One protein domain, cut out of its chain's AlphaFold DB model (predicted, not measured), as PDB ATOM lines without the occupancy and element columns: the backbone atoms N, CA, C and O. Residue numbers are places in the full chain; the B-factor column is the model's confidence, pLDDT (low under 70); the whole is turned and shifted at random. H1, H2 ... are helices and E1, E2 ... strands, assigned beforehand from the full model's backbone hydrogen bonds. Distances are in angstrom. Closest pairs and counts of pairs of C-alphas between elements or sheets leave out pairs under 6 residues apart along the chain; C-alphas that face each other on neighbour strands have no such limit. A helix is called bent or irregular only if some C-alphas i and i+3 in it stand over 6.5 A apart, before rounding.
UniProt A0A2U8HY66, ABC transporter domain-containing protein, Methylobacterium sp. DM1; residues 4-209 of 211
ATOM      1  N   GLU A   4     -40.742  24.935 -30.026       88.69
ATOM      2  CA  GLU A   4     -41.362  26.246 -29.823       88.69
ATOM      3  C   GLU A   4     -41.958  26.295 -28.416       88.69
ATOM      4  O   GLU A   4     -42.698  25.390 -28.022       88.69
ATOM      5  N   ILE A   5     -41.608  27.316 -27.638       87.75
ATOM      6  CA  ILE A   5     -42.022  27.456 -26.241       87.75
ATOM      7  C   ILE A   5     -42.469  28.888 -25.992       87.75
ATOM      8  O   ILE A   5     -41.706  29.826 -26.210       87.75
ATOM      9  N   ASP A   6     -43.654  29.048 -25.415       90.00
ATOM     10  CA  ASP A   6     -44.091  30.323 -24.857       90.00
ATOM     11  C   ASP A   6     -43.851  30.335 -23.349       90.00
ATOM     12  O   ASP A   6     -44.417  29.535 -22.610       90.00
ATOM     13  N   ILE A   7     -42.996  31.244 -22.883       89.19
ATOM     14  CA  ILE A   7     -42.702  31.423 -21.462       89.19
ATOM     15  C   ILE A   7     -43.546  32.579 -20.924       89.19
ATOM     16  O   ILE A   7     -43.357  33.717 -21.367       89.19
ATOM     17  N   PRO A   8     -44.426  32.343 -19.940       88.44
ATOM     18  CA  PRO A   8     -45.178  33.411 -19.306       88.44
ATOM     19  C   PRO A   8     -44.253  34.285 -18.456       88.44
ATOM     20  O   PRO A   8     -43.470  33.793 -17.642       88.44
ATOM     21  N   THR A   9     -44.362  35.600 -18.620       87.56
ATOM     22  CA  THR A   9     -43.669  36.597 -17.794       87.56
ATOM     23  C   THR A   9     -44.656  37.639 -17.276       87.56
ATOM     24  O   THR A   9     -45.779  37.752 -17.766       87.56
ATOM     25  N   ASN A  10     -44.217  38.466 -16.325       87.19
ATOM     26  CA  ASN A  10     -45.026  39.569 -15.796       87.19
ATOM     27  C   ASN A  10     -45.417  40.607 -16.870       87.19
ATOM     28  O   ASN A  10     -46.366  41.358 -16.674       87.19
ATOM     29  N   SER A  11     -44.689  40.660 -17.991       90.31
ATOM     30  CA  SER A  11     -44.909  41.577 -19.118       90.31
ATOM     31  C   SER A  11     -45.577  40.916 -20.333       90.31
ATOM     32  O   SER A  11     -45.645  41.529 -21.395       90.31
ATOM     33  N   GLY A  12     -46.053  39.675 -20.199       90.50
ATOM     34  CA  GLY A  12     -46.612  38.874 -21.295       90.50
ATOM     35  C   GLY A  12     -45.751  37.656 -21.631       90.50
ATOM     36  O   GLY A  12     -44.831  37.310 -20.891       90.50
ATOM     37  N   ASN A  13     -46.046  36.983 -22.739       91.19
ATOM     38  CA  ASN A  13     -45.318  35.774 -23.119       91.19
ATOM     39  C   ASN A  13     -44.059  36.117 -23.919       91.19
ATOM     40  O   ASN A  13     -44.099  36.941 -24.833       91.19
ATOM     41  N   ILE A  14     -42.950  35.455 -23.591       91.44
ATOM     42  CA  ILE A  14     -41.735  35.445 -24.404       91.44
ATOM     43  C   ILE A  14     -41.718  34.150 -25.202       91.44
ATOM     44  O   ILE A  14     -41.742  33.066 -24.625       91.44
ATOM     45  N   HIS A  15     -41.636  34.276 -26.520       90.44
ATOM     46  CA  HIS A  15     -41.519  33.140 -27.419       90.44
ATOM     47  C   HIS A  15     -40.049  32.730 -27.583       90.44
ATOM     48  O   HIS A  15     -39.203  33.564 -27.914       90.44
ATOM     49  N   LEU A  16     -39.744  31.453 -27.352       88.19
ATOM     50  CA  LEU A  16     -38.431  30.849 -27.561       88.19
ATOM     51  C   LEU A  16     -38.515  29.720 -28.584       88.19
ATOM     52  O   LEU A  16     -39.310  28.797 -28.431       88.19
ATOM     53  N   ALA A  17     -37.599  29.751 -29.550       88.94
ATOM     54  CA  ALA A  17     -37.443  28.716 -30.563       88.94
ATOM     55  C   ALA A  17     -36.058  28.062 -30.448       88.94
ATOM     56  O   ALA A  17     -35.031  28.746 -30.526       88.94
ATOM     57  N   ALA A  18     -36.004  26.737 -30.314       87.25
ATOM     58  CA  ALA A  18     -34.765  25.963 -30.379       87.25
ATOM     59  C   ALA A  18     -34.732  25.120 -31.660       87.25
ATOM     60  O   ALA A  18     -35.567  24.243 -31.886       87.25
ATOM     61  N   SER A  19     -33.752  25.400 -32.521       90.00
ATOM     62  CA  SER A  19     -33.581  24.727 -33.814       90.00
ATOM     63  C   SER A  19     -32.627  23.530 -33.717       90.00
ATOM     64  O   SER A  19     -31.655  23.587 -32.959       90.00
ATOM     65  N   PRO A  20     -32.815  22.472 -34.528       89.50
ATOM     66  CA  PRO A  20     -31.879  21.352 -34.590       89.50
ATOM     67  C   PRO A  20     -30.430  21.804 -34.814       89.50
ATOM     68  O   PRO A  20     -30.158  22.645 -35.671       89.50
ATOM     69  N   GLY A  21     -29.502  21.240 -34.038       87.75
ATOM     70  CA  GLY A  21     -28.071  21.550 -34.129       87.75
ATOM     71  C   GLY A  21     -27.661  22.919 -33.571       87.75
ATOM     72  O   GLY A  21     -26.484  23.261 -33.640       87.75
ATOM     73  N   ARG A  22     -28.592  23.705 -33.011       90.69
ATOM     74  CA  ARG A  22     -28.295  24.986 -32.360       90.69
ATOM     75  C   ARG A  22     -28.655  24.910 -30.875       90.69
ATOM     76  O   ARG A  22     -29.839  25.002 -30.551       90.69
ATOM     77  N   PRO A  23     -27.671  24.727 -29.976       90.81
ATOM     78  CA  PRO A  23     -27.951  24.703 -28.548       90.81
ATOM     79  C   PRO A  23     -28.468  26.070 -28.082       90.81
ATOM     80  O   PRO A  23     -27.927  27.112 -28.456       90.81
ATOM     81  N   LEU A  24     -29.516  26.050 -27.260       91.94
ATOM     82  CA  LEU A  24     -30.054  27.218 -26.573       91.94
ATOM     83  C   LEU A  24     -29.571  27.192 -25.122       91.94
ATOM     84  O   LEU A  24     -29.811  26.219 -24.410       91.94
ATOM     85  N   PHE A  25     -28.909  28.261 -24.686       92.25
ATOM     86  CA  PHE A  25     -28.403  28.387 -23.321       92.25
ATOM     87  C   PHE A  25     -29.268  29.355 -22.517       92.25
ATOM     88  O   PHE A  25     -29.494  30.490 -22.937       92.25
ATOM     89  N   ILE A  26     -29.715  28.916 -21.342       90.81
ATOM     90  CA  ILE A  26     -30.429  29.750 -20.372       90.81
ATOM     91  C   ILE A  26     -29.451  30.090 -19.251       90.81
ATOM     92  O   ILE A  26     -29.031  29.217 -18.495       90.81
ATOM     93  N   ILE A  27     -29.082  31.367 -19.148       91.88
ATOM     94  CA  ILE A  27     -28.079  31.850 -18.197       91.88
ATOM     95  C   ILE A  27     -28.742  32.813 -17.216       91.88
ATOM     96  O   ILE A  27     -29.513  33.692 -17.593       91.88
ATOM     97  N   GLY A  28     -28.418  32.657 -15.937       91.06
ATOM     98  CA  GLY A  28     -28.939  33.487 -14.861       91.06
ATOM     99  C   GLY A  28     -28.201  33.212 -13.559       91.06
ATOM    100  O   GLY A  28     -27.590  32.151 -13.388       91.06
ATOM    101  N   ARG A  29     -28.255  34.173 -12.631       91.81
ATOM    102  CA  ARG A  29     -27.649  34.031 -11.298       91.81
ATOM    103  C   ARG A  29     -28.227  32.817 -10.557       91.81
ATOM    104  O   ARG A  29     -29.305  32.308 -10.875       91.81
ATOM    105  N   ASN A  30     -27.522  32.352  -9.536       86.06
ATOM    106  CA  ASN A  30     -28.046  31.295  -8.674       86.06
ATOM    107  C   ASN A  30     -29.320  31.786  -7.972       86.06
ATOM    108  O   ASN A  30     -29.387  32.929  -7.525       86.06
ATOM    109  N   GLY A  31     -30.346  30.933  -7.934       86.19
ATOM    110  CA  GLY A  31     -31.645  31.264  -7.341       86.19
ATOM    111  C   GLY A  31     -32.627  32.030  -8.239       86.19
ATOM    112  O   GLY A  31     -33.742  32.279  -7.800       86.19
ATOM    113  N   THR A  32     -32.300  32.355  -9.498       90.75
ATOM    114  CA  THR A  32     -33.235  33.076 -10.400       90.75
ATOM    115  C   THR A  32     -34.333  32.200 -11.013       90.75
ATOM    116  O   THR A  32     -35.054  32.657 -11.893       90.75
ATOM    117  N   GLY A  33     -34.453  30.936 -10.595       89.88
ATOM    118  CA  GLY A  33     -35.487  30.021 -11.087       89.88
ATOM    119  C   GLY A  33     -35.153  29.277 -12.386       89.88
ATOM    120  O   GLY A  33     -36.074  28.799 -13.038       89.88
ATOM    121  N   LYS A  34     -33.870  29.128 -12.756       91.88
ATOM    122  CA  LYS A  34     -33.447  28.380 -13.962       91.88
ATOM    123  C   LYS A  34     -34.049  26.971 -14.019       91.88
ATOM    124  O   LYS A  34     -34.761  26.663 -14.966       91.88
ATOM    125  N   SER A  35     -33.879  26.170 -12.968       90.50
ATOM    126  CA  SER A  35     -34.444  24.814 -12.907       90.50
ATOM    127  C   SER A  35     -35.975  24.799 -12.931       90.50
ATOM    128  O   SER A  35     -36.574  23.886 -13.487       90.50
ATOM    129  N   ALA A  36     -36.632  25.821 -12.365       90.12
ATOM    130  CA  ALA A  36     -38.089  25.953 -12.453       90.12
ATOM    131  C   ALA A  36     -38.538  26.237 -13.897       90.12
ATOM    132  O   ALA A  36     -39.514  25.654 -14.363       90.12
ATOM    133  N   LEU A  37     -37.789  27.066 -14.631       91.31
ATOM    134  CA  LEU A  37     -38.024  27.296 -16.053       91.31
ATOM    135  C   LEU A  37     -37.770  26.029 -16.884       91.31
ATOM    136  O   LEU A  37     -38.596  25.682 -17.723       91.31
ATOM    137  N   MET A  38     -36.683  25.300 -16.628       91.44
ATOM    138  CA  MET A  38     -36.402  24.031 -17.317       91.44
ATOM    139  C   MET A  38     -37.528  23.021 -17.106       91.44
ATOM    140  O   MET A  38     -37.998  22.398 -18.057       91.44
ATOM    141  N   GLN A  39     -38.027  22.916 -15.878       89.12
ATOM    142  CA  GLN A  39     -39.156  22.056 -15.562       89.12
ATOM    143  C   GLN A  39     -40.451  22.506 -16.258       89.12
ATOM    144  O   GLN A  39     -41.188  21.668 -16.776       89.12
ATOM    145  N   TYR A  40     -40.719  23.813 -16.332       90.06
ATOM    146  CA  TYR A  40     -41.848  24.343 -17.099       90.06
ATOM    147  C   TYR A  40     -41.767  23.952 -18.583       90.06
ATOM    148  O   TYR A  40     -42.781  23.576 -19.176       90.06
ATOM    149  N   ILE A  41     -40.568  23.980 -19.176       90.50
ATOM    150  CA  ILE A  41     -40.342  23.557 -20.564       90.50
ATOM    151  C   ILE A  41     -40.640  22.061 -20.731       90.50
ATOM    152  O   ILE A  41     -41.333  21.688 -21.678       90.50
ATOM    153  N   VAL A  42     -40.159  21.222 -19.807       90.75
ATOM    154  CA  VAL A  42     -40.411  19.768 -19.783       90.75
ATOM    155  C   VAL A  42     -41.904  19.469 -19.675       90.75
ATOM    156  O   VAL A  42     -42.432  18.657 -20.434       90.75
ATOM    157  N   TYR A  43     -42.593  20.146 -18.755       88.12
ATOM    158  CA  TYR A  43     -44.029  19.999 -18.537       88.12
ATOM    159  C   TYR A  43     -44.839  20.408 -19.774       88.12
ATOM    160  O   TYR A  43     -45.718  19.669 -20.213       88.12
ATOM    161  N   SER A  44     -44.513  21.560 -20.362       87.19
ATOM    162  CA  SER A  44     -45.230  22.118 -21.515       87.19
ATOM    163  C   SER A  44     -44.988  21.341 -22.814       87.19
ATOM    164  O   SER A  44     -45.749  21.487 -23.765       87.19
ATOM    165  N   ASN A  45     -43.958  20.489 -22.862       84.00
ATOM    166  CA  ASN A  45     -43.576  19.720 -24.047       84.00
ATOM    167  C   ASN A  45     -43.434  18.227 -23.725       84.00
ATOM    168  O   ASN A  45     -42.329  17.697 -23.779       84.00
ATOM    169  N   PRO A  46     -44.521  17.492 -23.434       77.75
ATOM    170  CA  PRO A  46     -44.444  16.128 -22.896       77.75
ATOM    171  C   PRO A  46     -43.882  15.078 -23.872       77.75
ATOM    172  O   PRO A  46     -43.558  13.961 -23.465       77.75
ATOM    173  N   ASN A  47     -43.771  15.409 -25.159       81.50
ATOM    174  CA  ASN A  47     -43.391  14.474 -26.212       81.50
ATOM    175  C   ASN A  47     -41.999  14.770 -26.766       81.50
ATOM    176  O   ASN A  47     -41.602  15.922 -26.896       81.50
ATOM    177  N   ASN A  48     -41.305  13.704 -27.174       81.94
ATOM    178  CA  ASN A  48     -40.076  13.768 -27.967       81.94
ATOM    179  C   ASN A  48     -38.950  14.626 -27.343       81.94
ATOM    180  O   ASN A  48     -38.183  15.290 -28.045       81.94
ATOM    181  N   HIS A  49     -38.850  14.602 -26.011       88.56
ATOM    182  CA  HIS A  49     -37.741  15.186 -25.270       88.56
ATOM    183  C   HIS A  49     -37.064  14.149 -24.369       88.56
ATOM    184  O   HIS A  49     -37.679  13.178 -23.923       88.56
ATOM    185  N   ILE A  50     -35.799  14.409 -24.058       89.62
ATOM    186  CA  ILE A  50     -35.023  13.715 -23.037       89.62
ATOM    187  C   ILE A  50     -34.610  14.764 -22.013       89.62
ATOM    188  O   ILE A  50     -33.858  15.688 -22.321       89.62
ATOM    189  N   TYR A  51     -35.132  14.630 -20.796       90.56
ATOM    190  CA  TYR A  51     -34.806  15.526 -19.692       90.56
ATOM    191  C   TYR A  51     -33.684  14.940 -18.836       90.56
ATOM    192  O   TYR A  51     -33.826  13.827 -18.326       90.56
ATOM    193  N   LEU A  52     -32.594  15.683 -18.654       89.31
ATOM    194  CA  LEU A  52     -31.474  15.359 -17.775       89.31
ATOM    195  C   LEU A  52     -31.518  16.304 -16.559       89.31
ATOM    196  O   LEU A  52     -31.042  17.433 -16.669       89.31
ATOM    197  N   PRO A  53     -32.121  15.883 -15.428       87.62
ATOM    198  CA  PRO A  53     -32.206  16.719 -14.234       87.62
ATOM    199  C   PRO A  53     -30.873  16.779 -13.486       87.62
ATOM    200  O   PRO A  53     -30.224  15.742 -13.309       87.62
ATOM    201  N   GLY A  54     -30.565  17.943 -12.907       83.44
ATOM    202  CA  GLY A  54     -29.397  18.138 -12.039       83.44
ATOM    203  C   GLY A  54     -29.378  17.228 -10.802       83.44
ATOM    204  O   GLY A  54     -28.317  16.887 -10.292       83.44
ATOM    205  N   SER A  55     -30.546  16.755 -10.346       80.88
ATOM    206  CA  SER A  55     -30.689  15.859  -9.186       80.88
ATOM    207  C   SER A  55     -30.312  14.393  -9.450       80.88
ATOM    208  O   SER A  55     -30.390  13.565  -8.535       80.88
ATOM    209  N   ARG A  56     -29.966  14.023 -10.692       81.38
ATOM    210  CA  ARG A  56     -29.656  12.626 -11.034       81.38
ATOM    211  C   ARG A  56     -28.340  12.175 -10.373       81.38
ATOM    212  O   ARG A  56     -27.364  12.924 -10.388       81.38
ATOM    213  N   PRO A  57     -28.272  10.941  -9.845       79.81
ATOM    214  CA  PRO A  57     -27.034  10.408  -9.289       79.81
ATOM    215  C   PRO A  57     -26.005  10.117 -10.388       79.81
ATOM    216  O   PRO A  57     -26.358   9.686 -11.488       79.81
ATOM    217  N   SER A  58     -24.723  10.280 -10.065       80.94
ATOM    218  CA  SER A  58     -23.586   9.931 -10.932       80.94
ATOM    219  C   SER A  58     -23.151   8.465 -10.811       80.94
ATOM    220  O   SER A  58     -22.192   8.065 -11.465       80.94
ATOM    221  N   TYR A  59     -23.822   7.648  -9.990       75.75
ATOM    222  CA  TYR A  59     -23.437   6.268  -9.676       75.75
ATOM    223  C   TYR A  59     -24.451   5.212 -10.139       75.75
ATOM    224  O   TYR A  59     -25.507   5.536 -10.687       75.75
ATOM    225  N   PHE A  60     -24.082   3.939  -9.963       78.94
ATOM    226  CA  PHE A  60     -24.935   2.764 -10.161       78.94
ATOM    227  C   PHE A  60     -25.073   2.007  -8.840       78.94
ATOM    228  O   PHE A  60     -24.081   1.844  -8.133       78.94
ATOM    229  N   ASP A  61     -26.275   1.524  -8.518       74.31
ATOM    230  CA  ASP A  61     -26.508   0.753  -7.287       74.31
ATOM    231  C   ASP A  61     -25.978  -0.687  -7.396       74.31
ATOM    232  O   ASP A  61     -25.719  -1.343  -6.387       74.31
ATOM    233  N   LYS A  62     -25.837  -1.205  -8.623       73.81
ATOM    234  CA  LYS A  62     -25.440  -2.589  -8.906       73.81
ATOM    235  C   LYS A  62     -24.389  -2.647 -10.009       73.81
ATOM    236  O   LYS A  62     -24.410  -1.858 -10.947       73.81
ATOM    237  N   GLU A  63     -23.499  -3.638  -9.922       67.31
ATOM    238  CA  GLU A  63     -22.548  -3.926 -11.006       67.31
ATOM    239  C   GLU A  63     -23.206  -4.585 -12.218       67.31
ATOM    240  O   GLU A  63     -22.789  -4.341 -13.352       67.31
ATOM    241  N   SER A  64     -24.219  -5.421 -11.967       65.69
ATOM    242  CA  SER A  64     -25.062  -6.007 -13.004       65.69
ATOM    243  C   SER A  64     -26.206  -5.048 -13.301       65.69
ATOM    244  O   SER A  64     -27.089  -4.829 -12.469       65.69
ATOM    245  N   LEU A  65     -26.165  -4.474 -14.497       68.44
ATOM    246  CA  LEU A  65     -27.198  -3.592 -15.013       68.44
ATOM    247  C   LEU A  65     -28.275  -4.486 -15.637       68.44
ATOM    248  O   LEU A  65     -28.181  -4.840 -16.810       68.44
ATOM    249  N   SER A  66     -29.273  -4.913 -14.867       64.00
ATOM    250  CA  SER A  66     -30.323  -5.814 -15.360       64.00
ATOM    251  C   SER A  66     -31.647  -5.070 -15.550       64.00
ATOM    252  O   SER A  66     -32.465  -5.006 -14.632       64.00
ATOM    253  N   LEU A  67     -31.883  -4.528 -16.747       74.69
ATOM    254  CA  LEU A  67     -33.199  -4.044 -17.172       74.69
ATOM    255  C   LEU A  67     -33.746  -4.986 -18.242       74.69
ATOM    256  O   LEU A  67     -33.136  -5.193 -19.287       74.69
ATOM    257  N   THR A  68     -34.921  -5.555 -17.990       79.31
ATOM    258  CA  THR A  68     -35.664  -6.288 -19.023       79.31
ATOM    259  C   THR A  68     -36.322  -5.300 -19.997       79.31
ATOM    260  O   THR A  68     -36.572  -4.149 -19.621       79.31
ATOM    261  N   PRO A  69     -36.692  -5.723 -21.222       80.25
ATOM    262  CA  PRO A  69     -37.448  -4.869 -22.139       80.25
ATOM    263  C   PRO A  69     -38.744  -4.308 -21.528       80.25
ATOM    264  O   PRO A  69     -39.042  -3.129 -21.702       80.25
ATOM    265  N   ALA A  70     -39.473  -5.120 -20.754       81.25
ATOM    266  CA  ALA A  70     -40.718  -4.708 -20.106       81.25
ATOM    267  C   ALA A  70     -40.480  -3.635 -19.031       81.25
ATOM    268  O   ALA A  70     -41.088  -2.567 -19.074       81.25
ATOM    269  N   THR A  71     -39.531  -3.873 -18.119       84.00
ATOM    270  CA  THR A  71     -39.186  -2.905 -17.061       84.00
ATOM    271  C   THR A  71     -38.619  -1.611 -17.640       84.00
ATOM    272  O   THR A  71     -38.829  -0.537 -17.089       84.00
ATOM    273  N   ARG A  72     -37.920  -1.689 -18.778       85.19
ATOM    274  CA  ARG A  72     -37.412  -0.521 -19.504       85.19
ATOM    275  C   ARG A  72     -38.547   0.327 -20.088       85.19
ATOM    276  O   ARG A  72     -38.525   1.548 -19.940       85.19
ATOM    277  N   GLN A  73     -39.545  -0.294 -20.718       85.06
ATOM    278  CA  GLN A  73     -40.710   0.417 -21.256       85.06
ATOM    279  C   GLN A  73     -41.550   1.061 -20.141       85.06
ATOM    280  O   GLN A  73     -42.004   2.204 -20.270       85.06
ATOM    281  N   GLU A  74     -41.721   0.352 -19.026       87.12
ATOM    282  CA  GLU A  74     -42.374   0.882 -17.831       87.12
ATOM    283  C   GLU A  74     -41.603   2.082 -17.268       87.12
ATOM    284  O   GLU A  74     -42.182   3.148 -17.055       87.12
ATOM    285  N   LEU A  75     -40.279   1.961 -17.126       87.44
ATOM    286  CA  LEU A  75     -39.412   3.049 -16.683       87.44
ATOM    287  C   LEU A  75     -39.534   4.276 -17.592       87.44
ATOM    288  O   LEU A  75     -39.653   5.387 -17.089       87.44
ATOM    289  N   GLN A  76     -39.556   4.107 -18.914       85.25
ATOM    290  CA  GLN A  76     -39.737   5.221 -19.849       85.25
ATOM    291  C   GLN A  76     -41.082   5.937 -19.647       85.25
ATOM    292  O   GLN A  76     -41.139   7.167 -19.700       85.25
ATOM    293  N   THR A  77     -42.149   5.185 -19.375       85.50
ATOM    294  CA  THR A  77     -43.477   5.741 -19.078       85.50
ATOM    295  C   THR A  77     -43.472   6.491 -17.744       85.50
ATOM    296  O   THR A  77     -43.897   7.646 -17.677       85.50
ATOM    297  N   ASN A  78     -42.899   5.883 -16.705       88.88
ATOM    298  CA  ASN A  78     -42.780   6.471 -15.373       88.88
ATOM    299  C   ASN A  78     -41.911   7.731 -15.374       88.88
ATOM    300  O   ASN A  78     -42.259   8.716 -14.731       88.88
ATOM    301  N   LEU A  79     -40.817   7.746 -16.141       87.06
ATOM    302  CA  LEU A  79     -39.950   8.912 -16.288       87.06
ATOM    303  C   LEU A  79     -40.706  10.111 -16.861       87.06
ATOM    304  O   LEU A  79     -40.522  11.212 -16.358       87.06
ATOM    305  N   ARG A  80     -41.579   9.925 -17.861       84.88
ATOM    306  CA  ARG A  80     -42.404  11.028 -18.395       84.88
ATOM    307  C   ARG A  80     -43.307  11.626 -17.320       84.88
ATOM    308  O   ARG A  80     -43.409  12.845 -17.224       84.88
ATOM    309  N   PHE A  81     -43.916  10.774 -16.500       86.00
ATOM    310  CA  PHE A  81     -44.748  11.210 -15.384       86.00
ATOM    311  C   PHE A  81     -43.920  11.896 -14.287       86.00
ATOM    312  O   PHE A  81     -44.262  12.988 -13.860       86.00
ATOM    313  N   TRP A  82     -42.801  11.324 -13.843       86.62
ATOM    314  CA  TRP A  82     -41.986  11.923 -12.780       86.62
ATOM    315  C   TRP A  82     -41.299  13.220 -13.208       86.62
ATOM    316  O   TRP A  82     -41.190  14.140 -12.405       86.62
ATOM    317  N   ASN A  83     -40.864  13.321 -14.467       85.56
ATOM    318  CA  ASN A  83     -40.190  14.514 -14.983       85.56
ATOM    319  C   ASN A  83     -41.107  15.742 -15.037       85.56
ATOM    320  O   ASN A  83     -40.604  16.862 -15.039       85.56
ATOM    321  N   SER A  84     -42.427  15.548 -15.074       83.31
ATOM    322  CA  SER A  84     -43.386  16.652 -15.058       83.31
ATOM    323  C   SER A  84     -43.655  17.205 -13.650       83.31
ATOM    324  O   SER A  84     -44.275  18.258 -13.533       83.31
ATOM    325  N   HIS A  85     -43.169  16.544 -12.588       84.94
ATOM    326  CA  HIS A  85     -43.384  16.946 -11.193       84.94
ATOM    327  C   HIS A  85     -42.219  17.762 -10.622       84.94
ATOM    328  O   HIS A  85     -41.050  17.454 -10.849       84.94
ATOM    329  N   ASP A  86     -42.548  18.741  -9.774       81.19
ATOM    330  CA  ASP A  86     -41.592  19.691  -9.181       81.19
ATOM    331  C   ASP A  86     -40.442  19.052  -8.419       81.19
ATOM    332  O   ASP A  86     -39.304  19.517  -8.473       81.19
ATOM    333  N   GLU A  87     -40.731  17.949  -7.748       82.88
ATOM    334  CA  GLU A  87     -39.773  17.239  -6.915       82.88
ATOM    335  C   GLU A  87     -38.540  16.732  -7.663       82.88
ATOM    336  O   GLU A  87     -37.489  16.576  -7.041       82.88
ATOM    337  N   VAL A  88     -38.621  16.526  -8.984       83.00
ATOM    338  CA  VAL A  88     -37.480  16.059  -9.782       83.00
ATOM    339  C   VAL A  88     -36.314  17.051  -9.745       83.00
ATOM    340  O   VAL A  88     -35.173  16.661  -9.983       83.00
ATOM    341  N   ARG A  89     -36.566  18.323  -9.403       80.81
ATOM    342  CA  ARG A  89     -35.531  19.356  -9.263       80.81
ATOM    343  C   ARG A  89     -34.581  19.096  -8.093       80.81
ATOM    344  O   ARG A  89     -33.416  19.458  -8.175       80.81
ATOM    345  N   TRP A  90     -35.048  18.460  -7.018       76.38
ATOM    346  CA  TRP A  90     -34.250  18.232  -5.801       76.38
ATOM    347  C   TRP A  90     -34.227  16.773  -5.328       76.38
ATOM    348  O   TRP A  90     -33.510  16.449  -4.383       76.38
ATOM    349  N   LYS A  91     -34.996  15.878  -5.957       79.81
ATOM    350  CA  LYS A  91     -35.052  14.453  -5.619       79.81
ATOM    351  C   LYS A  91     -35.139  13.592  -6.876       79.81
ATOM    352  O   LYS A  91     -36.121  13.641  -7.615       79.81
ATOM    353  N   SER A  92     -34.161  12.707  -7.065       81.31
ATOM    354  CA  SER A  92     -34.256  11.678  -8.102       81.31
ATOM    355  C   SER A  92     -35.302  10.624  -7.721       81.31
ATOM    356  O   SER A  92     -35.145   9.898  -6.740       81.31
ATOM    357  N   ARG A  93     -36.378  10.526  -8.513       81.88
ATOM    358  CA  ARG A  93     -37.393   9.457  -8.413       81.88
ATOM    359  C   ARG A  93     -36.919   8.136  -9.020       81.88
ATOM    360  O   ARG A  93     -37.280   7.078  -8.526       81.88
ATOM    361  N   ALA A  94     -36.108   8.211 -10.073       78.81
ATOM    362  CA  ALA A  94     -35.626   7.045 -10.810       78.81
ATOM    363  C   ALA A  94     -34.318   6.462 -10.252       78.81
ATOM    364  O   ALA A  94     -33.868   5.432 -10.743       78.81
ATOM    365  N   GLY A  95     -33.686   7.125  -9.275       84.00
ATOM    366  CA  GLY A  95     -32.391   6.705  -8.741       84.00
ATOM    367  C   GLY A  95     -31.373   6.470  -9.859       84.00
ATOM    368  O   GLY A  95     -31.238   7.297 -10.766       84.00
ATOM    369  N   THR A  96     -30.689   5.329  -9.801       84.88
ATOM    370  CA  THR A  96     -29.683   4.921 -10.790       84.88
ATOM    371  C   THR A  96     -30.287   4.287 -12.047       84.88
ATOM    372  O   THR A  96     -29.622   4.236 -13.080       84.88
ATOM    373  N   SER A  97     -31.575   3.919 -12.037       85.44
ATOM    374  CA  SER A  97     -32.244   3.246 -13.159       85.44
ATOM    375  C   SER A  97     -32.283   4.079 -14.441       85.44
ATOM    376  O   SER A  97     -32.316   3.529 -15.538       85.44
ATOM    377  N   ARG A  98     -32.214   5.413 -14.338       87.75
ATOM    378  CA  ARG A  98     -32.026   6.284 -15.510       87.75
ATOM    379  C   ARG A  98     -30.667   6.058 -16.179       87.75
ATOM    380  O   ARG A  98     -30.602   5.996 -17.402       87.75
ATOM    381  N   ASN A  99     -29.602   5.915 -15.394       88.69
ATOM    382  CA  ASN A  99     -28.267   5.631 -15.918       88.69
ATOM    383  C   ASN A  99     -28.237   4.227 -16.529       88.69
ATOM    384  O   ASN A  99     -27.676   4.030 -17.602       88.69
ATOM    385  N   GLU A 100     -28.884   3.256 -15.878       89.31
ATOM    386  CA  GLU A 100     -28.999   1.886 -16.390       89.31
ATOM    387  C   GLU A 100     -29.728   1.863 -17.736       89.31
ATOM    388  O   GLU A 100     -29.270   1.206 -18.672       89.31
ATOM    389  N   LYS A 101     -30.817   2.634 -17.862       90.81
ATOM    390  CA  LYS A 101     -31.548   2.812 -19.119       90.81
ATOM    391  C   LYS A 101     -30.617   3.305 -20.226       90.81
ATOM    392  O   LYS A 101     -30.591   2.678 -21.273       90.81
ATOM    393  N   ALA A 102     -29.837   4.365 -20.008       91.69
ATOM    394  CA  ALA A 102     -28.928   4.905 -21.025       91.69
ATOM    395  C   ALA A 102     -27.972   3.837 -21.593       91.69
ATOM    396  O   ALA A 102     -27.788   3.717 -22.803       91.69
ATOM    397  N   ILE A 103     -27.391   3.020 -20.707       92.31
ATOM    398  CA  ILE A 103     -26.470   1.941 -21.087       92.31
ATOM    399  C   ILE A 103     -27.191   0.825 -21.859       92.31
ATOM    400  O   ILE A 103     -26.674   0.307 -22.856       92.31
ATOM    401  N   HIS A 104     -28.399   0.463 -21.425       90.69
ATOM    402  CA  HIS A 104     -29.234  -0.524 -22.111       90.69
ATOM    403  C   HIS A 104     -29.689  -0.046 -23.486       90.69
ATOM    404  O   HIS A 104     -29.604  -0.799 -24.453       90.69
ATOM    405  N   ASP A 105     -30.128   1.204 -23.593       92.31
ATOM    406  CA  ASP A 105     -30.556   1.822 -24.843       92.31
ATOM    407  C   ASP A 105     -29.434   1.780 -25.885       92.31
ATOM    408  O   ASP A 105     -29.675   1.375 -27.023       92.31
ATOM    409  N   LEU A 106     -28.200   2.106 -25.487       95.12
ATOM    410  CA  LEU A 106     -27.036   2.004 -26.365       95.12
ATOM    411  C   LEU A 106     -26.746   0.557 -26.781       95.12
ATOM    412  O   LEU A 106     -26.486   0.296 -27.954       95.12
ATOM    413  N   THR A 107     -26.828  -0.395 -25.850       92.94
ATOM    414  CA  THR A 107     -26.616  -1.823 -26.146       92.94
ATOM    415  C   THR A 107     -27.649  -2.343 -27.151       92.94
ATOM    416  O   THR A 107     -27.321  -3.097 -28.074       92.94
ATOM    417  N   VAL A 108     -28.904  -1.905 -27.015       92.19
ATOM    418  CA  VAL A 108     -29.985  -2.226 -27.951       92.19
ATOM    419  C   VAL A 108     -29.749  -1.566 -29.307       92.19
ATOM    420  O   VAL A 108     -29.873  -2.246 -30.324       92.19
ATOM    421  N   ALA A 109     -29.358  -0.289 -29.343       94.12
ATOM    422  CA  ALA A 109     -29.042   0.415 -30.584       94.12
ATOM    423  C   ALA A 109     -27.894  -0.267 -31.348       94.12
ATOM    424  O   ALA A 109     -27.994  -0.494 -32.553       94.12
ATOM    425  N   GLU A 110     -26.835  -0.660 -30.639       95.25
ATOM    426  CA  GLU A 110     -25.688  -1.387 -31.188       95.25
ATOM    427  C   GLU A 110     -26.089  -2.747 -31.773       95.25
ATOM    428  O   GLU A 110     -25.672  -3.129 -32.869       95.25
ATOM    429  N   THR A 111     -26.933  -3.481 -31.047       93.25
ATOM    430  CA  THR A 111     -27.439  -4.782 -31.492       93.25
ATOM    431  C   THR A 111     -28.314  -4.627 -32.732       93.25
ATOM    432  O   THR A 111     -28.123  -5.347 -33.712       93.25
ATOM    433  N   GLN A 112     -29.231  -3.657 -32.729       93.31
ATOM    434  CA  GLN A 112     -30.108  -3.378 -33.862       93.31
ATOM    435  C   GLN A 112     -29.308  -2.976 -35.104       93.31
ATOM    436  O   GLN A 112     -29.561  -3.503 -36.183       93.31
ATOM    437  N   TYR A 113     -28.289  -2.124 -34.946       94.38
ATOM    438  CA  TYR A 113     -27.389  -1.726 -36.030       94.38
ATOM    439  C   TYR A 113     -26.743  -2.939 -36.717       94.38
ATOM    440  O   TYR A 113     -26.768  -3.057 -37.946       94.38
ATOM    441  N   LYS A 114     -26.216  -3.886 -35.929       93.06
ATOM    442  CA  LYS A 114     -25.598  -5.117 -36.451       93.06
ATOM    443  C   LYS A 114     -26.614  -6.050 -37.110       93.06
ATOM    444  O   LYS A 114     -26.314  -6.628 -38.156       93.06
ATOM    445  N   LEU A 115     -27.807  -6.189 -36.531       94.06
ATOM    446  CA  LEU A 115     -28.885  -7.007 -37.095       94.06
ATOM    447  C   LEU A 115     -29.392  -6.445 -38.428       94.06
ATOM    448  O   LEU A 115     -29.546  -7.200 -39.388       94.06
ATOM    449  N   ASP A 116     -29.607  -5.134 -38.520       93.94
ATOM    450  CA  ASP A 116     -30.034  -4.472 -39.757       93.94
ATOM    451  C   ASP A 116     -28.993  -4.638 -40.863       93.94
ATOM    452  O   ASP A 116     -29.339  -4.960 -42.005       93.94
ATOM    453  N   ALA A 117     -27.713  -4.496 -40.511       93.12
ATOM    454  CA  ALA A 117     -26.609  -4.713 -41.432       93.12
ATOM    455  C   ALA A 117     -26.567  -6.161 -41.948       93.12
ATOM    456  O   ALA A 117     -26.484  -6.386 -43.158       93.12
ATOM    457  N   ALA A 118     -26.688  -7.146 -41.053       93.62
ATOM    458  CA  ALA A 118     -26.732  -8.559 -41.419       93.62
ATOM    459  C   ALA A 118     -27.937  -8.879 -42.322       93.62
ATOM    460  O   ALA A 118     -27.781  -9.524 -43.360       93.62
ATOM    461  N   ASN A 119     -29.122  -8.368 -41.981       95.31
ATOM    462  CA  ASN A 119     -30.341  -8.546 -42.768       95.31
ATOM    463  C   ASN A 119     -30.224  -7.935 -44.173       95.31
ATOM    464  O   ASN A 119     -30.721  -8.516 -45.141       95.31
ATOM    465  N   GLU A 120     -29.575  -6.774 -44.317       94.56
ATOM    466  CA  GLU A 120     -29.322  -6.181 -45.634       94.56
ATOM    467  C   GLU A 120     -28.345  -7.030 -46.458       94.56
ATOM    468  O   GLU A 120     -28.594  -7.258 -47.645       94.56
ATOM    469  N   ILE A 121     -27.272  -7.532 -45.840       94.81
ATOM    470  CA  ILE A 121     -26.280  -8.392 -46.502       94.81
ATOM    471  C   ILE A 121     -26.926  -9.684 -47.003       94.81
ATOM    472  O   ILE A 121     -26.700 -10.067 -48.147       94.81
ATOM    473  N   VAL A 122     -27.787 -10.318 -46.204       94.81
ATOM    474  CA  VAL A 122     -28.531 -11.516 -46.634       94.81
ATOM    475  C   VAL A 122     -29.404 -11.221 -47.858       94.81
ATOM    476  O   VAL A 122     -29.482 -12.041 -48.768       94.81
ATOM    477  N   LYS A 123     -30.039 -10.043 -47.917       94.69
ATOM    478  CA  LYS A 123     -30.944  -9.669 -49.017       94.69
ATOM    479  C   LYS A 123     -30.225  -9.245 -50.299       94.69
ATOM    480  O   LYS A 123     -30.751  -9.484 -51.380       94.69
ATOM    481  N   LYS A 124     -29.079  -8.564 -50.192       93.81
ATOM    482  CA  LYS A 124     -28.402  -7.905 -51.329       93.81
ATOM    483  C   LYS A 124     -27.027  -8.486 -51.667       93.81
ATOM    484  O   LYS A 124     -26.402  -8.066 -52.638       93.81
ATOM    485  N   GLY A 125     -26.522  -9.425 -50.871       90.62
ATOM    486  CA  GLY A 125     -25.197 -10.007 -51.053       90.62
ATOM    487  C   GLY A 125     -24.095  -8.943 -51.062       90.62
ATOM    488  O   GLY A 125     -24.042  -8.068 -50.198       90.62
ATOM    489  N   LYS A 126     -23.206  -9.009 -52.060       87.31
ATOM    490  CA  LYS A 126     -22.024  -8.133 -52.175       87.31
ATOM    491  C   LYS A 126     -22.353  -6.664 -52.472       87.31
ATOM    492  O   LYS A 126     -21.496  -5.813 -52.271       87.31
ATOM    493  N   GLU A 127     -23.568  -6.360 -52.919       89.31
ATOM    494  CA  GLU A 127     -24.017  -4.989 -53.205       89.31
ATOM    495  C   GLU A 127     -24.576  -4.275 -51.961       89.31
ATOM    496  O   GLU A 127     -25.011  -3.121 -52.025       89.31
ATOM    497  N   ALA A 128     -24.593  -4.945 -50.805       90.12
ATOM    498  CA  ALA A 128     -25.087  -4.369 -49.565       90.12
ATOM    499  C   ALA A 128     -24.209  -3.196 -49.098       90.12
ATOM    500  O   ALA A 128     -23.041  -3.361 -48.742       90.12
ATOM    501  N   LYS A 129     -24.813  -2.004 -48.991       89.25
ATOM    502  CA  LYS A 129     -24.147  -0.801 -48.455       89.25
ATOM    503  C   LYS A 129     -23.687  -0.990 -47.008       89.25
ATOM    504  O   LYS A 129     -22.710  -0.370 -46.593       89.25
ATOM    505  N   SER A 130     -24.361  -1.861 -46.255       87.88
ATOM    506  CA  SER A 130     -23.984  -2.219 -44.887       87.88
ATOM    507  C   SER A 130     -22.584  -2.820 -44.751       87.88
ATOM    508  O   SER A 130     -21.991  -2.664 -43.690       87.88
ATOM    509  N   ILE A 131     -22.006  -3.425 -45.797       86.25
ATOM    510  CA  ILE A 131     -20.617  -3.918 -45.743       86.25
ATOM    511  C   ILE A 131     -19.656  -2.753 -45.480       86.25
ATOM    512  O   ILE A 131     -18.849  -2.815 -44.558       86.25
ATOM    513  N   LEU A 132     -19.800  -1.661 -46.238       86.19
ATOM    514  CA  LEU A 132     -18.988  -0.459 -46.051       86.19
ATOM    515  C   LEU A 132     -19.257   0.186 -44.689       86.19
ATOM    516  O   LEU A 132     -18.318   0.555 -43.996       86.19
ATOM    517  N   LYS A 133     -20.525   0.274 -44.263       84.38
ATOM    518  CA  LYS A 133     -20.873   0.838 -42.946       84.38
ATOM    519  C   LYS A 133     -20.214   0.085 -41.787       84.38
ATOM    520  O   LYS A 133     -19.670   0.710 -40.884       84.38
ATOM    521  N   LEU A 134     -20.227  -1.248 -41.827       86.94
ATOM    522  CA  LEU A 134     -19.575  -2.078 -40.812       86.94
ATOM    523  C   LEU A 134     -18.050  -1.907 -40.806       86.94
ATOM    524  O   LEU A 134     -17.437  -2.033 -39.754       86.94
ATOM    525  N   GLN A 135     -17.436  -1.605 -41.952       87.50
ATOM    526  CA  GLN A 135     -15.993  -1.356 -42.054       87.50
ATOM    527  C   GLN A 135     -15.577   0.041 -41.574       87.50
ATOM    528  O   GLN A 135     -14.428   0.228 -41.182       87.50
ATOM    529  N   LEU A 136     -16.487   1.017 -41.613       88.12
ATOM    530  CA  LEU A 136     -16.208   2.402 -41.226       88.12
ATOM    531  C   LEU A 136     -16.149   2.623 -39.707       88.12
ATOM    532  O   LEU A 136     -15.792   3.722 -39.298       88.12
ATOM    533  N   ASN A 137     -16.463   1.610 -38.887       83.75
ATOM    534  CA  ASN A 137     -16.593   1.744 -37.430       83.75
ATOM    535  C   ASN A 137     -17.500   2.935 -37.058       83.75
ATOM    536  O   ASN A 137     -17.108   3.834 -36.320       83.75
ATOM    537  N   ASP A 138     -18.699   2.962 -37.645       88.75
ATOM    538  CA  ASP A 138     -19.742   3.975 -37.413       88.75
ATOM    539  C   ASP A 138     -20.943   3.368 -36.660       88.75
ATOM    540  O   ASP A 138     -22.105   3.722 -36.866       88.75
ATOM    541  N   SER A 139     -20.684   2.363 -35.820       95.00
ATOM    542  CA  SER A 139     -21.721   1.814 -34.948       95.00
ATOM    543  C   SER A 139     -22.092   2.815 -33.842       95.00
ATOM    544  O   SER A 139     -21.319   3.731 -33.542       95.00
ATOM    545  N   PRO A 140     -23.261   2.676 -33.195       96.75
ATOM    546  CA  PRO A 140     -23.588   3.458 -32.006       96.75
ATOM    547  C   PRO A 140     -22.472   3.457 -30.949       96.75
ATOM    548  O   PRO A 140     -22.103   4.519 -30.452       96.75
ATOM    549  N   VAL A 141     -21.874   2.302 -30.640       96.94
ATOM    550  CA  VAL A 141     -20.773   2.235 -29.661       96.94
ATOM    551  C   VAL A 141     -19.506   2.918 -30.174       96.94
ATOM    552  O   VAL A 141     -18.824   3.590 -29.396       96.94
ATOM    553  N   ASP A 142     -19.204   2.828 -31.470       96.00
ATOM    554  CA  ASP A 142     -18.081   3.568 -32.053       96.00
ATOM    555  C   ASP A 142     -18.295   5.081 -31.966       96.00
ATOM    556  O   ASP A 142     -17.377   5.816 -31.606       96.00
ATOM    557  N   ASN A 143     -19.519   5.552 -32.206       95.88
ATOM    558  CA  ASN A 143     -19.875   6.960 -32.066       95.88
ATOM    559  C   ASN A 143     -19.699   7.458 -30.626       95.88
ATOM    560  O   ASN A 143     -19.145   8.541 -30.417       95.88
ATOM    561  N   VAL A 144     -20.061   6.647 -29.627       96.81
ATOM    562  CA  VAL A 144     -19.744   6.954 -28.224       96.81
ATOM    563  C   VAL A 144     -18.233   7.037 -28.001       96.81
ATOM    564  O   VAL A 144     -17.756   8.009 -27.417       96.81
ATOM    565  N   ASN A 145     -17.463   6.069 -28.499       96.25
ATOM    566  CA  ASN A 145     -16.003   6.061 -28.366       96.25
ATOM    567  C   ASN A 145     -15.333   7.267 -29.038       96.25
ATOM    568  O   ASN A 145     -14.391   7.833 -28.482       96.25
ATOM    569  N   ASN A 146     -15.833   7.687 -30.198       95.25
ATOM    570  CA  ASN A 146     -15.351   8.864 -30.913       95.25
ATOM    571  C   ASN A 146     -15.610  10.147 -30.110       95.25
ATOM    572  O   ASN A 146     -14.722  10.993 -30.011       95.25
ATOM    573  N   LEU A 147     -16.790  10.278 -29.499       94.62
ATOM    574  CA  LEU A 147     -17.132  11.422 -28.649       94.62
ATOM    575  C   LEU A 147     -16.318  11.443 -27.347       94.62
ATOM    576  O   LEU A 147     -15.827  12.499 -26.954       94.62
ATOM    577  N   LEU A 148     -16.109  10.286 -26.710       93.31
ATOM    578  CA  LEU A 148     -15.241  10.165 -25.532       93.31
ATOM    579  C   LEU A 148     -13.795  10.574 -25.853       93.31
ATOM    580  O   LEU A 148     -13.183  11.322 -25.091       93.31
ATOM    581  N   ALA A 149     -13.272  10.151 -27.007       93.44
ATOM    582  CA  ALA A 149     -11.941  10.540 -27.464       93.44
ATOM    583  C   ALA A 149     -11.840  12.048 -27.758       93.44
ATOM    584  O   ALA A 149     -10.863  12.677 -27.360       93.44
ATOM    585  N   GLN A 150     -12.854  12.648 -28.396       93.12
ATOM    586  CA  GLN A 150     -12.922  14.103 -28.620       93.12
ATOM    587  C   GLN A 150     -12.981  14.894 -27.308       93.12
ATOM    588  O   GLN A 150     -12.406  15.976 -27.216       93.12
ATOM    589  N   ALA A 151     -13.628  14.336 -26.282       89.25
ATOM    590  CA  ALA A 151     -13.665  14.890 -24.931       89.25
ATOM    591  C   ALA A 151     -12.383  14.618 -24.117       89.25
ATOM    592  O   ALA A 151     -12.328  14.959 -22.937       89.25
ATOM    593  N   ASN A 152     -11.355  14.010 -24.723       90.50
ATOM    594  CA  ASN A 152     -10.096  13.631 -24.079       90.50
ATOM    595  C   ASN A 152     -10.277  12.713 -22.853       90.50
ATOM    596  O   ASN A 152      -9.506  12.770 -21.893       90.50
ATOM    597  N   LEU A 153     -11.301  11.854 -22.880       89.44
ATOM    598  CA  LEU A 153     -11.551  10.870 -21.834       89.44
ATOM    599  C   LEU A 153     -10.851   9.549 -22.190       89.44
ATOM    600  O   LEU A 153     -11.158   8.954 -23.226       89.44
ATOM    601  N   PRO A 154      -9.930   9.041 -21.349       89.75
ATOM    602  CA  PRO A 154      -9.111   7.867 -21.654       89.75
ATOM    603  C   PRO A 154      -9.861   6.546 -21.397       89.75
ATOM    604  O   PRO A 154      -9.316   5.612 -20.807       89.75
ATOM    605  N   VAL A 155     -11.122   6.460 -21.820       92.12
ATOM    606  CA  VAL A 155     -11.983   5.283 -21.663       92.12
ATOM    607  C   VAL A 155     -12.657   4.948 -22.989       92.12
ATOM    608  O   VAL A 155     -13.053   5.833 -23.743       92.12
ATOM    609  N   LYS A 156     -12.790   3.652 -23.270       95.12
ATOM    610  CA  LYS A 156     -13.581   3.134 -24.389       95.12
ATOM    611  C   LYS A 156     -14.671   2.214 -23.874       95.12
ATOM    612  O   LYS A 156     -14.485   1.545 -22.863       95.12
ATOM    613  N   LEU A 157     -15.786   2.151 -24.578       95.50
ATOM    614  CA  LEU A 157     -16.857   1.199 -24.348       95.50
ATOM    615  C   LEU A 157     -16.793   0.089 -25.395       95.50
ATOM    616  O   LEU A 157     -16.499   0.334 -26.566       95.50
ATOM    617  N   ILE A 158     -17.071  -1.134 -24.962       95.00
ATOM    618  CA  ILE A 158     -17.199  -2.311 -25.822       95.00
ATOM    619  C   ILE A 158     -18.451  -3.087 -25.432       95.00
ATOM    620  O   ILE A 158     -18.851  -3.070 -24.269       95.00
ATOM    621  N   VAL A 159     -19.036  -3.813 -26.381       92.31
ATOM    622  CA  VAL A 159     -20.037  -4.838 -26.064       92.31
ATOM    623  C   VAL A 159     -19.330  -6.181 -25.952       92.31
ATOM    624  O   VAL A 159     -18.780  -6.678 -26.934       92.31
ATOM    625  N   ASP A 160     -19.360  -6.771 -24.762       89.56
ATOM    626  CA  ASP A 160     -18.837  -8.105 -24.471       89.56
ATOM    627  C   ASP A 160     -19.960  -8.958 -23.876       89.56
ATOM    628  O   ASP A 160     -20.559  -8.586 -22.872       89.56
ATOM    629  N   LYS A 161     -20.262 -10.101 -24.503       86.44
ATOM    630  CA  LYS A 161     -21.342 -11.020 -24.081       86.44
ATOM    631  C   LYS A 161     -22.701 -10.330 -23.862       86.44
ATOM    632  O   LYS A 161     -23.402 -10.637 -22.907       86.44
ATOM    633  N   ALA A 162     -23.069  -9.427 -24.775       83.38
ATOM    634  CA  ALA A 162     -24.293  -8.615 -24.720       83.38
ATOM    635  C   ALA A 162     -24.370  -7.618 -23.545       83.38
ATOM    636  O   ALA A 162     -25.426  -7.044 -23.299       83.38
ATOM    637  N   GLU A 163     -23.252  -7.360 -22.865       86.69
ATOM    638  CA  GLU A 163     -23.131  -6.321 -21.846       86.69
ATOM    639  C   GLU A 163     -22.178  -5.224 -22.317       86.69
ATOM    640  O   GLU A 163     -21.128  -5.501 -22.905       86.69
ATOM    641  N   LEU A 164     -22.512  -3.969 -22.020       91.31
ATOM    642  CA  LEU A 164     -21.602  -2.858 -22.254       91.31
ATOM    643  C   LEU A 164     -20.558  -2.790 -21.129       91.31
ATOM    644  O   LEU A 164     -20.897  -2.717 -19.945       91.31
ATOM    645  N   LYS A 165     -19.278  -2.801 -21.497       93.25
ATOM    646  CA  LYS A 165     -18.137  -2.749 -20.576       93.25
ATOM    647  C   LYS A 165     -17.217  -1.590 -20.913       93.25
ATOM    648  O   LYS A 165     -17.111  -1.189 -22.070       93.25
ATOM    649  N   ALA A 166     -16.531  -1.084 -19.898       94.69
ATOM    650  CA  ALA A 166     -15.499  -0.074 -20.051       94.69
ATOM    651  C   ALA A 166     -14.128  -0.733 -20.254       94.69
ATOM    652  O   ALA A 166     -13.829  -1.782 -19.680       94.69
ATOM    653  N   VAL A 167     -13.289  -0.086 -21.055       95.19
ATOM    654  CA  VAL A 167     -11.896  -0.439 -21.304       95.19
ATOM    655  C   VAL A 167     -11.031   0.773 -21.009       95.19
ATOM    656  O   VAL A 167     -11.186   1.823 -21.634       95.19
ATOM    657  N   ARG A 168     -10.086   0.611 -20.086       92.50
ATOM    658  CA  ARG A 168      -9.080   1.622 -19.750       92.50
ATOM    659  C   ARG A 168      -7.739   0.941 -19.555       92.50
ATOM    660  O   ARG A 168      -7.670  -0.070 -18.866       92.50
ATOM    661  N   GLU A 169      -6.693   1.469 -20.189       90.44
ATOM    662  CA  GLU A 169      -5.329   0.914 -20.093       90.44
ATOM    663  C   GLU A 169      -5.280  -0.606 -20.370       90.44
ATOM    664  O   GLU A 169      -4.578  -1.366 -19.708       90.44
ATOM    665  N   GLY A 170      -6.098  -1.077 -21.319       89.69
ATOM    666  CA  GLY A 170      -6.206  -2.496 -21.679       89.69
ATOM    667  C   GLY A 170      -6.994  -3.374 -20.696       89.69
ATOM    668  O   GLY A 170      -7.192  -4.555 -20.972       89.69
ATOM    669  N   LYS A 171      -7.485  -2.830 -19.577       93.19
ATOM    670  CA  LYS A 171      -8.319  -3.553 -18.607       93.19
ATOM    671  C   LYS A 171      -9.793  -3.379 -18.935       93.19
ATOM    672  O   LYS A 171     -10.257  -2.252 -19.089       93.19
ATOM    673  N   ILE A 172     -10.521  -4.492 -18.983       94.31
ATOM    674  CA  ILE A 172     -11.971  -4.531 -19.199       94.31
ATOM    675  C   ILE A 172     -12.667  -4.657 -17.843       94.31
ATOM    676  O   ILE A 172     -12.318  -5.531 -17.047       94.31
ATOM    677  N   TYR A 173     -13.653  -3.807 -17.572       92.19
ATOM    678  CA  TYR A 173     -14.402  -3.812 -16.315       92.19
ATOM    679  C   TYR A 173     -15.835  -3.294 -16.502       92.19
ATOM    680  O   TYR A 173     -16.171  -2.689 -17.519       92.19
ATOM    681  N   SER A 174     -16.703  -3.565 -15.521       90.50
ATOM    682  CA  SER A 174     -18.080  -3.055 -15.528       90.50
ATOM    683  C   SER A 174     -18.090  -1.526 -15.468       90.50
ATOM    684  O   SER A 174     -17.348  -0.931 -14.686       90.50
ATOM    685  N   ILE A 175     -18.980  -0.893 -16.234       89.50
ATOM    686  CA  ILE A 175     -19.205   0.563 -16.213       89.50
ATOM    687  C   ILE A 175     -19.557   1.049 -14.795       89.50
ATOM    688  O   ILE A 175     -19.182   2.152 -14.394       89.50
ATOM    689  N   ALA A 176     -20.187   0.197 -13.981       87.25
ATOM    690  CA  ALA A 176     -20.472   0.498 -12.581       87.25
ATOM    691  C   ALA A 176     -19.209   0.783 -11.748       87.25
ATOM    692  O   ALA A 176     -19.254   1.589 -10.822       87.25
ATOM    693  N   ARG A 177     -18.059   0.200 -12.113       88.06
ATOM    694  CA  ARG A 177     -16.778   0.365 -11.403       88.06
ATOM    695  C   ARG A 177     -15.956   1.575 -11.866       88.06
ATOM    696  O   ARG A 177     -14.845   1.765 -11.378       88.06
ATOM    697  N   MET A 178     -16.458   2.373 -12.812       88.31
ATOM    698  CA  MET A 178     -15.838   3.653 -13.184       88.31
ATOM    699  C   MET A 178     -15.859   4.636 -12.003       88.31
ATOM    700  O   MET A 178     -16.709   4.510 -11.128       88.31
ATOM    701  N   SER A 179     -14.953   5.614 -11.962       82.88
ATOM    702  CA  SER A 179     -15.040   6.690 -10.964       82.88
ATOM    703  C   SER A 179     -16.249   7.590 -11.245       82.88
ATOM    704  O   SER A 179     -16.669   7.719 -12.396       82.88
ATOM    705  N   ASP A 180     -16.801   8.241 -10.218       73.44
ATOM    706  CA  ASP A 180     -17.986   9.102 -10.368       73.44
ATOM    707  C   ASP A 180     -17.771  10.232 -11.395       73.44
ATOM    708  O   ASP A 180     -18.673  10.531 -12.181       73.44
ATOM    709  N   GLY A 181     -16.559  10.799 -11.446       71.44
ATOM    710  CA  GLY A 181     -16.184  11.830 -12.421       71.44
ATOM    711  C   GLY A 181     -16.097  11.311 -13.861       71.44
ATOM    712  O   GLY A 181     -16.567  11.963 -14.787       71.44
ATOM    713  N   GLU A 182     -15.583  10.097 -14.076       79.50
ATOM    714  CA  GLU A 182     -15.427   9.543 -15.431       79.50
ATOM    715  C   GLU A 182     -16.695   8.884 -15.964       79.50
ATOM    716  O   GLU A 182     -16.872   8.784 -17.175       79.50
ATOM    717  N   ARG A 183     -17.568   8.393 -15.083       87.25
ATOM    718  CA  ARG A 183     -18.752   7.608 -15.449       87.25
ATOM    719  C   ARG A 183     -19.865   8.458 -16.047       87.25
ATOM    720  O   ARG A 183     -20.640   7.978 -16.873       87.25
ATOM    721  N   THR A 184     -19.965   9.716 -15.645       86.38
ATOM    722  CA  THR A 184     -21.105  10.539 -16.051       86.38
ATOM    723  C   THR A 184     -21.078  10.855 -17.548       86.38
ATOM    724  O   THR A 184     -22.117  10.812 -18.208       86.38
ATOM    725  N   ALA A 185     -19.891  11.077 -18.115       88.75
ATOM    726  CA  ALA A 185     -19.715  11.326 -19.541       88.75
ATOM    727  C   ALA A 185     -20.206  10.174 -20.447       88.75
ATOM    728  O   ALA A 185     -21.075  10.432 -21.282       88.75
ATOM    729  N   PRO A 186     -19.754   8.908 -20.304       91.31
ATOM    730  CA  PRO A 186     -20.245   7.812 -21.130       91.31
ATOM    731  C   PRO A 186     -21.741   7.571 -20.940       91.31
ATOM    732  O   PRO A 186     -22.400   7.233 -21.914       91.31
ATOM    733  N   VAL A 187     -22.311   7.795 -19.749       90.81
ATOM    734  CA  VAL A 187     -23.765   7.681 -19.537       90.81
ATOM    735  C   VAL A 187     -24.530   8.746 -20.333       90.81
ATOM    736  O   VAL A 187     -25.478   8.404 -21.036       90.81
ATOM    737  N   ILE A 188     -24.112  10.020 -20.279       90.06
ATOM    738  CA  ILE A 188     -24.737  11.094 -21.075       90.06
ATOM    739  C   ILE A 188     -24.611  10.793 -22.564       90.06
ATOM    740  O   ILE A 188     -25.598  10.854 -23.289       90.06
ATOM    741  N   ILE A 189     -23.397  10.480 -23.020       93.00
ATOM    742  CA  ILE A 189     -23.123  10.242 -24.436       93.00
ATOM    743  C   ILE A 189     -23.920   9.028 -24.932       93.00
ATOM    744  O   ILE A 189     -24.459   9.078 -26.033       93.00
ATOM    745  N   SER A 190     -24.065   7.984 -24.108       94.31
ATOM    746  CA  SER A 190     -24.917   6.830 -24.417       94.31
ATOM    747  C   SER A 190     -26.369   7.253 -24.623       94.31
ATOM    748  O   SER A 190     -26.916   6.951 -25.676       94.31
ATOM    749  N   GLU A 191     -26.955   8.019 -23.690       92.19
ATOM    750  CA  GLU A 191     -28.334   8.524 -23.814       92.19
ATOM    751  C   GLU A 191     -28.506   9.396 -25.070       92.19
ATOM    752  O   GLU A 191     -29.545   9.337 -25.723       92.19
ATOM    753  N   VAL A 192     -27.485  10.183 -25.435       92.25
ATOM    754  CA  VAL A 192     -27.510  11.027 -26.639       92.25
ATOM    755  C   VAL A 192     -27.475  10.195 -27.918       92.25
ATOM    756  O   VAL A 192     -28.291  10.407 -28.811       92.25
ATOM    757  N   VAL A 193     -26.541   9.248 -28.016       94.69
ATOM    758  CA  VAL A 193     -26.347   8.425 -29.218       94.69
ATOM    759  C   VAL A 193     -27.497   7.439 -29.424       94.69
ATOM    760  O   VAL A 193     -27.846   7.140 -30.565       94.69
ATOM    761  N   SER A 194     -28.113   6.954 -28.344       94.19
ATOM    762  CA  SER A 194     -29.231   6.011 -28.409       94.19
ATOM    763  C   SER A 194     -30.609   6.670 -28.526       94.19
ATOM    764  O   SER A 194     -31.614   5.960 -28.553       94.19
ATOM    765  N   ALA A 195     -30.686   8.001 -28.538       92.44
ATOM    766  CA  ALA A 195     -31.952   8.718 -28.583       92.44
ATOM    767  C   ALA A 195     -32.673   8.576 -29.928       92.44
ATOM    768  O   ALA A 195     -32.061   8.476 -30.995       92.44
ATOM    769  N   ASP A 196     -34.002   8.672 -29.882       89.81
ATOM    770  CA  ASP A 196     -34.818   8.721 -31.087       89.81
ATOM    771  C   ASP A 196     -34.465   9.952 -31.936       89.81
ATOM    772  O   ASP A 196     -34.166  11.043 -31.435       89.81
ATOM    773  N   LYS A 197     -34.542   9.799 -33.260       88.19
ATOM    774  CA  LYS A 197     -34.319  10.915 -34.185       88.19
ATOM    775  C   LYS A 197     -35.272  12.066 -33.877       88.19
ATOM    776  O   LYS A 197     -36.464  11.859 -33.684       88.19
ATOM    777  N   ASN A 198     -34.753  13.290 -33.962       87.31
ATOM    778  CA  ASN A 198     -35.464  14.527 -33.624       87.31
ATOM    779  C   ASN A 198     -35.793  14.704 -32.132       87.31
ATOM    780  O   ASN A 198     -36.604  15.577 -31.827       87.31
ATOM    781  N   SER A 199     -35.185  13.939 -31.221       89.88
ATOM    782  CA  SER A 199     -35.315  14.186 -29.779       89.88
ATOM    783  C   SER A 199     -34.741  15.548 -29.388       89.88
ATOM    784  O   SER A 199     -33.679  15.944 -29.875       89.88
ATOM    785  N   THR A 200     -35.417  16.249 -28.477       91.06
ATOM    786  CA  THR A 200     -34.885  17.472 -27.858       91.06
ATOM    787  C   THR A 200     -34.288  17.170 -26.490       91.06
ATOM    788  O   THR A 200     -34.963  16.615 -25.626       91.06
ATOM    789  N   PHE A 201     -33.033  17.550 -26.271       92.06
ATOM    790  CA  PHE A 201     -32.382  17.398 -24.972       92.06
ATOM    791  C   PHE A 201     -32.608  18.644 -24.125       92.06
ATOM    792  O   PHE A 201     -32.290  19.754 -24.546       92.06
ATOM    793  N   ILE A 202     -33.139  18.441 -22.923       92.19
ATOM    794  CA  ILE A 202     -33.314  19.478 -21.911       92.19
ATOM    795  C   ILE A 202     -32.385  19.104 -20.758       92.19
ATOM    796  O   ILE A 202     -32.586  18.070 -20.125       92.19
ATOM    797  N   ILE A 203     -31.347  19.903 -20.519       91.75
ATOM    798  CA  ILE A 203     -30.277  19.587 -19.562       91.75
ATOM    799  C   ILE A 203     -30.258  20.658 -18.478       91.75
ATOM    800  O   ILE A 203     -29.974  21.814 -18.777       91.75
ATOM    801  N   ASP A 204     -30.583  20.280 -17.245       91.00
ATOM    802  CA  ASP A 204     -30.600  21.182 -16.090       91.00
ATOM    803  C   ASP A 204     -29.308  21.029 -15.281       91.00
ATOM    804  O   ASP A 204     -28.913  19.907 -14.975       91.00
ATOM    805  N   GLU A 205     -28.668  22.156 -14.951       87.38
ATOM    806  CA  GLU A 205     -27.410  22.235 -14.184       87.38
ATOM    807  C   GLU A 205     -26.324  21.238 -14.684       87.38
ATOM    808  O   GLU A 205     -25.871  20.367 -13.929       87.38
ATOM    809  N   PRO A 206     -25.906  21.308 -15.971       85.31
ATOM    810  CA  PRO A 206     -24.943  20.374 -16.573       85.31
ATOM    811  C   PRO A 206     -23.598  20.279 -15.831       85.31
ATOM    812  O   PRO A 206     -22.930  19.248 -15.901       85.31
ATOM    813  N   GLU A 207     -23.201  21.323 -15.107       83.06
ATOM    814  CA  GLU A 207     -22.009  21.368 -14.258       83.06
ATOM    815  C   GLU A 207     -22.046  20.363 -13.098       83.06
ATOM    816  O   GLU A 207     -20.997  19.895 -12.665       83.06
ATOM    817  N   LEU A 208     -23.232  19.959 -12.626       80.44
ATOM    818  CA  LEU A 208     -23.376  18.937 -11.579       80.44
ATOM    819  C   LEU A 208     -23.055  17.526 -12.085       80.44
ATOM    820  O   LEU A 208     -23.096  16.556 -11.331       80.44
ATOM    821  N   HIS A 209     -22.802  17.386 -13.382       74.81
ATOM    822  CA  HIS A 209     -22.585  16.108 -14.041       74.81
ATOM    823  C   HIS A 209     -21.165  15.931 -14.566       74.81
ATOM    824  O   HIS A 209     -20.817  14.837 -15.001       74.81
TER     825      HIS A 209
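This is residues 4 to 209 of the 211 residues of the protein "ABC transporter domain-containing protein" of Methylobacterium sp. DM1 (UniProt A0A2U8HY66). What does the model look like? It is an elongated body of two parts: at one end the crossed helices H4, H6 and H7 with the small sheet E4, E5, E6, on which H4 packs with its residues 103 to 111 while H6 and H7 only graze it, and at the other the strand pair E3 and E7 with H1 packed on it and the hairpin E1 and E2 beyond. H5 folds back on H4, whose residues 122 to 127 stick out. What is it built of? The 206 printed residues, of mixed class, have eight named helices and seven named strands, in the order E1 E2 H1 E3 H2 H3 H4 H5 H6 E4 E5 E6 H7 E7 H8. The whole is compact, with a radius of gyration of the C-alphas of 18.9 A, and spans 64 by 38 by 36 A.

What is the largest sheet? E4, residues 156 to 160, E5, residues 163 to 168, and E6, residues 171 to 174, form a meander, each strand the antiparallel neighbour of the one before. Within hydrogen-bond range are N 158 and O 165, 2.9 A, and N 166 and O 173, 2.9 A. Which helices stand by it? H4, residues 97 to 127, is on the sheet, giving two layers, a helix on one face; H6, residues 140 to 150, only grazes it. H7, residues 180 to 193, touches H4 at a steep tilt of 44 degrees, closest at C-alphas 191 and 102, 4.6 A; H5, residues 129 to 135, touches H4, closest at C-alphas 130 and 117, 5.0 A. What makes the other part? E3, residues 49 to 52, and E7, residues 200 to 203, are parallel, with N 50 and O 200 2.8 A apart; H1, residues 34 to 44, touches H3, residues 86 to 89, and only just H2, residues 69 to 83, with 3 pairs of C-alphas within 8 A. E1, residues 4 to 9, and E2, residues 12 to 18, are a hairpin, with N 7 and O 14 2.8 A apart; H8, residues 206 to 209, only just touches H7, with 3 such pairs. Are the helix backbones in range? Every O i to N i+4 pair is in H1, H2, H5 and H6, 25 of 27 in H4 and 7 of 10 in H7; H3 and H8 are too short.

Where are the ends? C-alpha 4 is at (-41.362, 26.246, -29.823) and C-alpha 209 at (-22.585, 16.108, -14.041). How long is H4? It measures 41.7 A and is irregular, with C-alphas 123 and 126 9.6 A apart.

How large is it? The farthest C-alphas, of Asn 10 and Lys 126, are 64.2 A apart. Is it continuous and confident? The printed part has no cut; the links E2 to H1 and E3 to H2 are long, and residues 63 to 66 are under 70 in pLDDT.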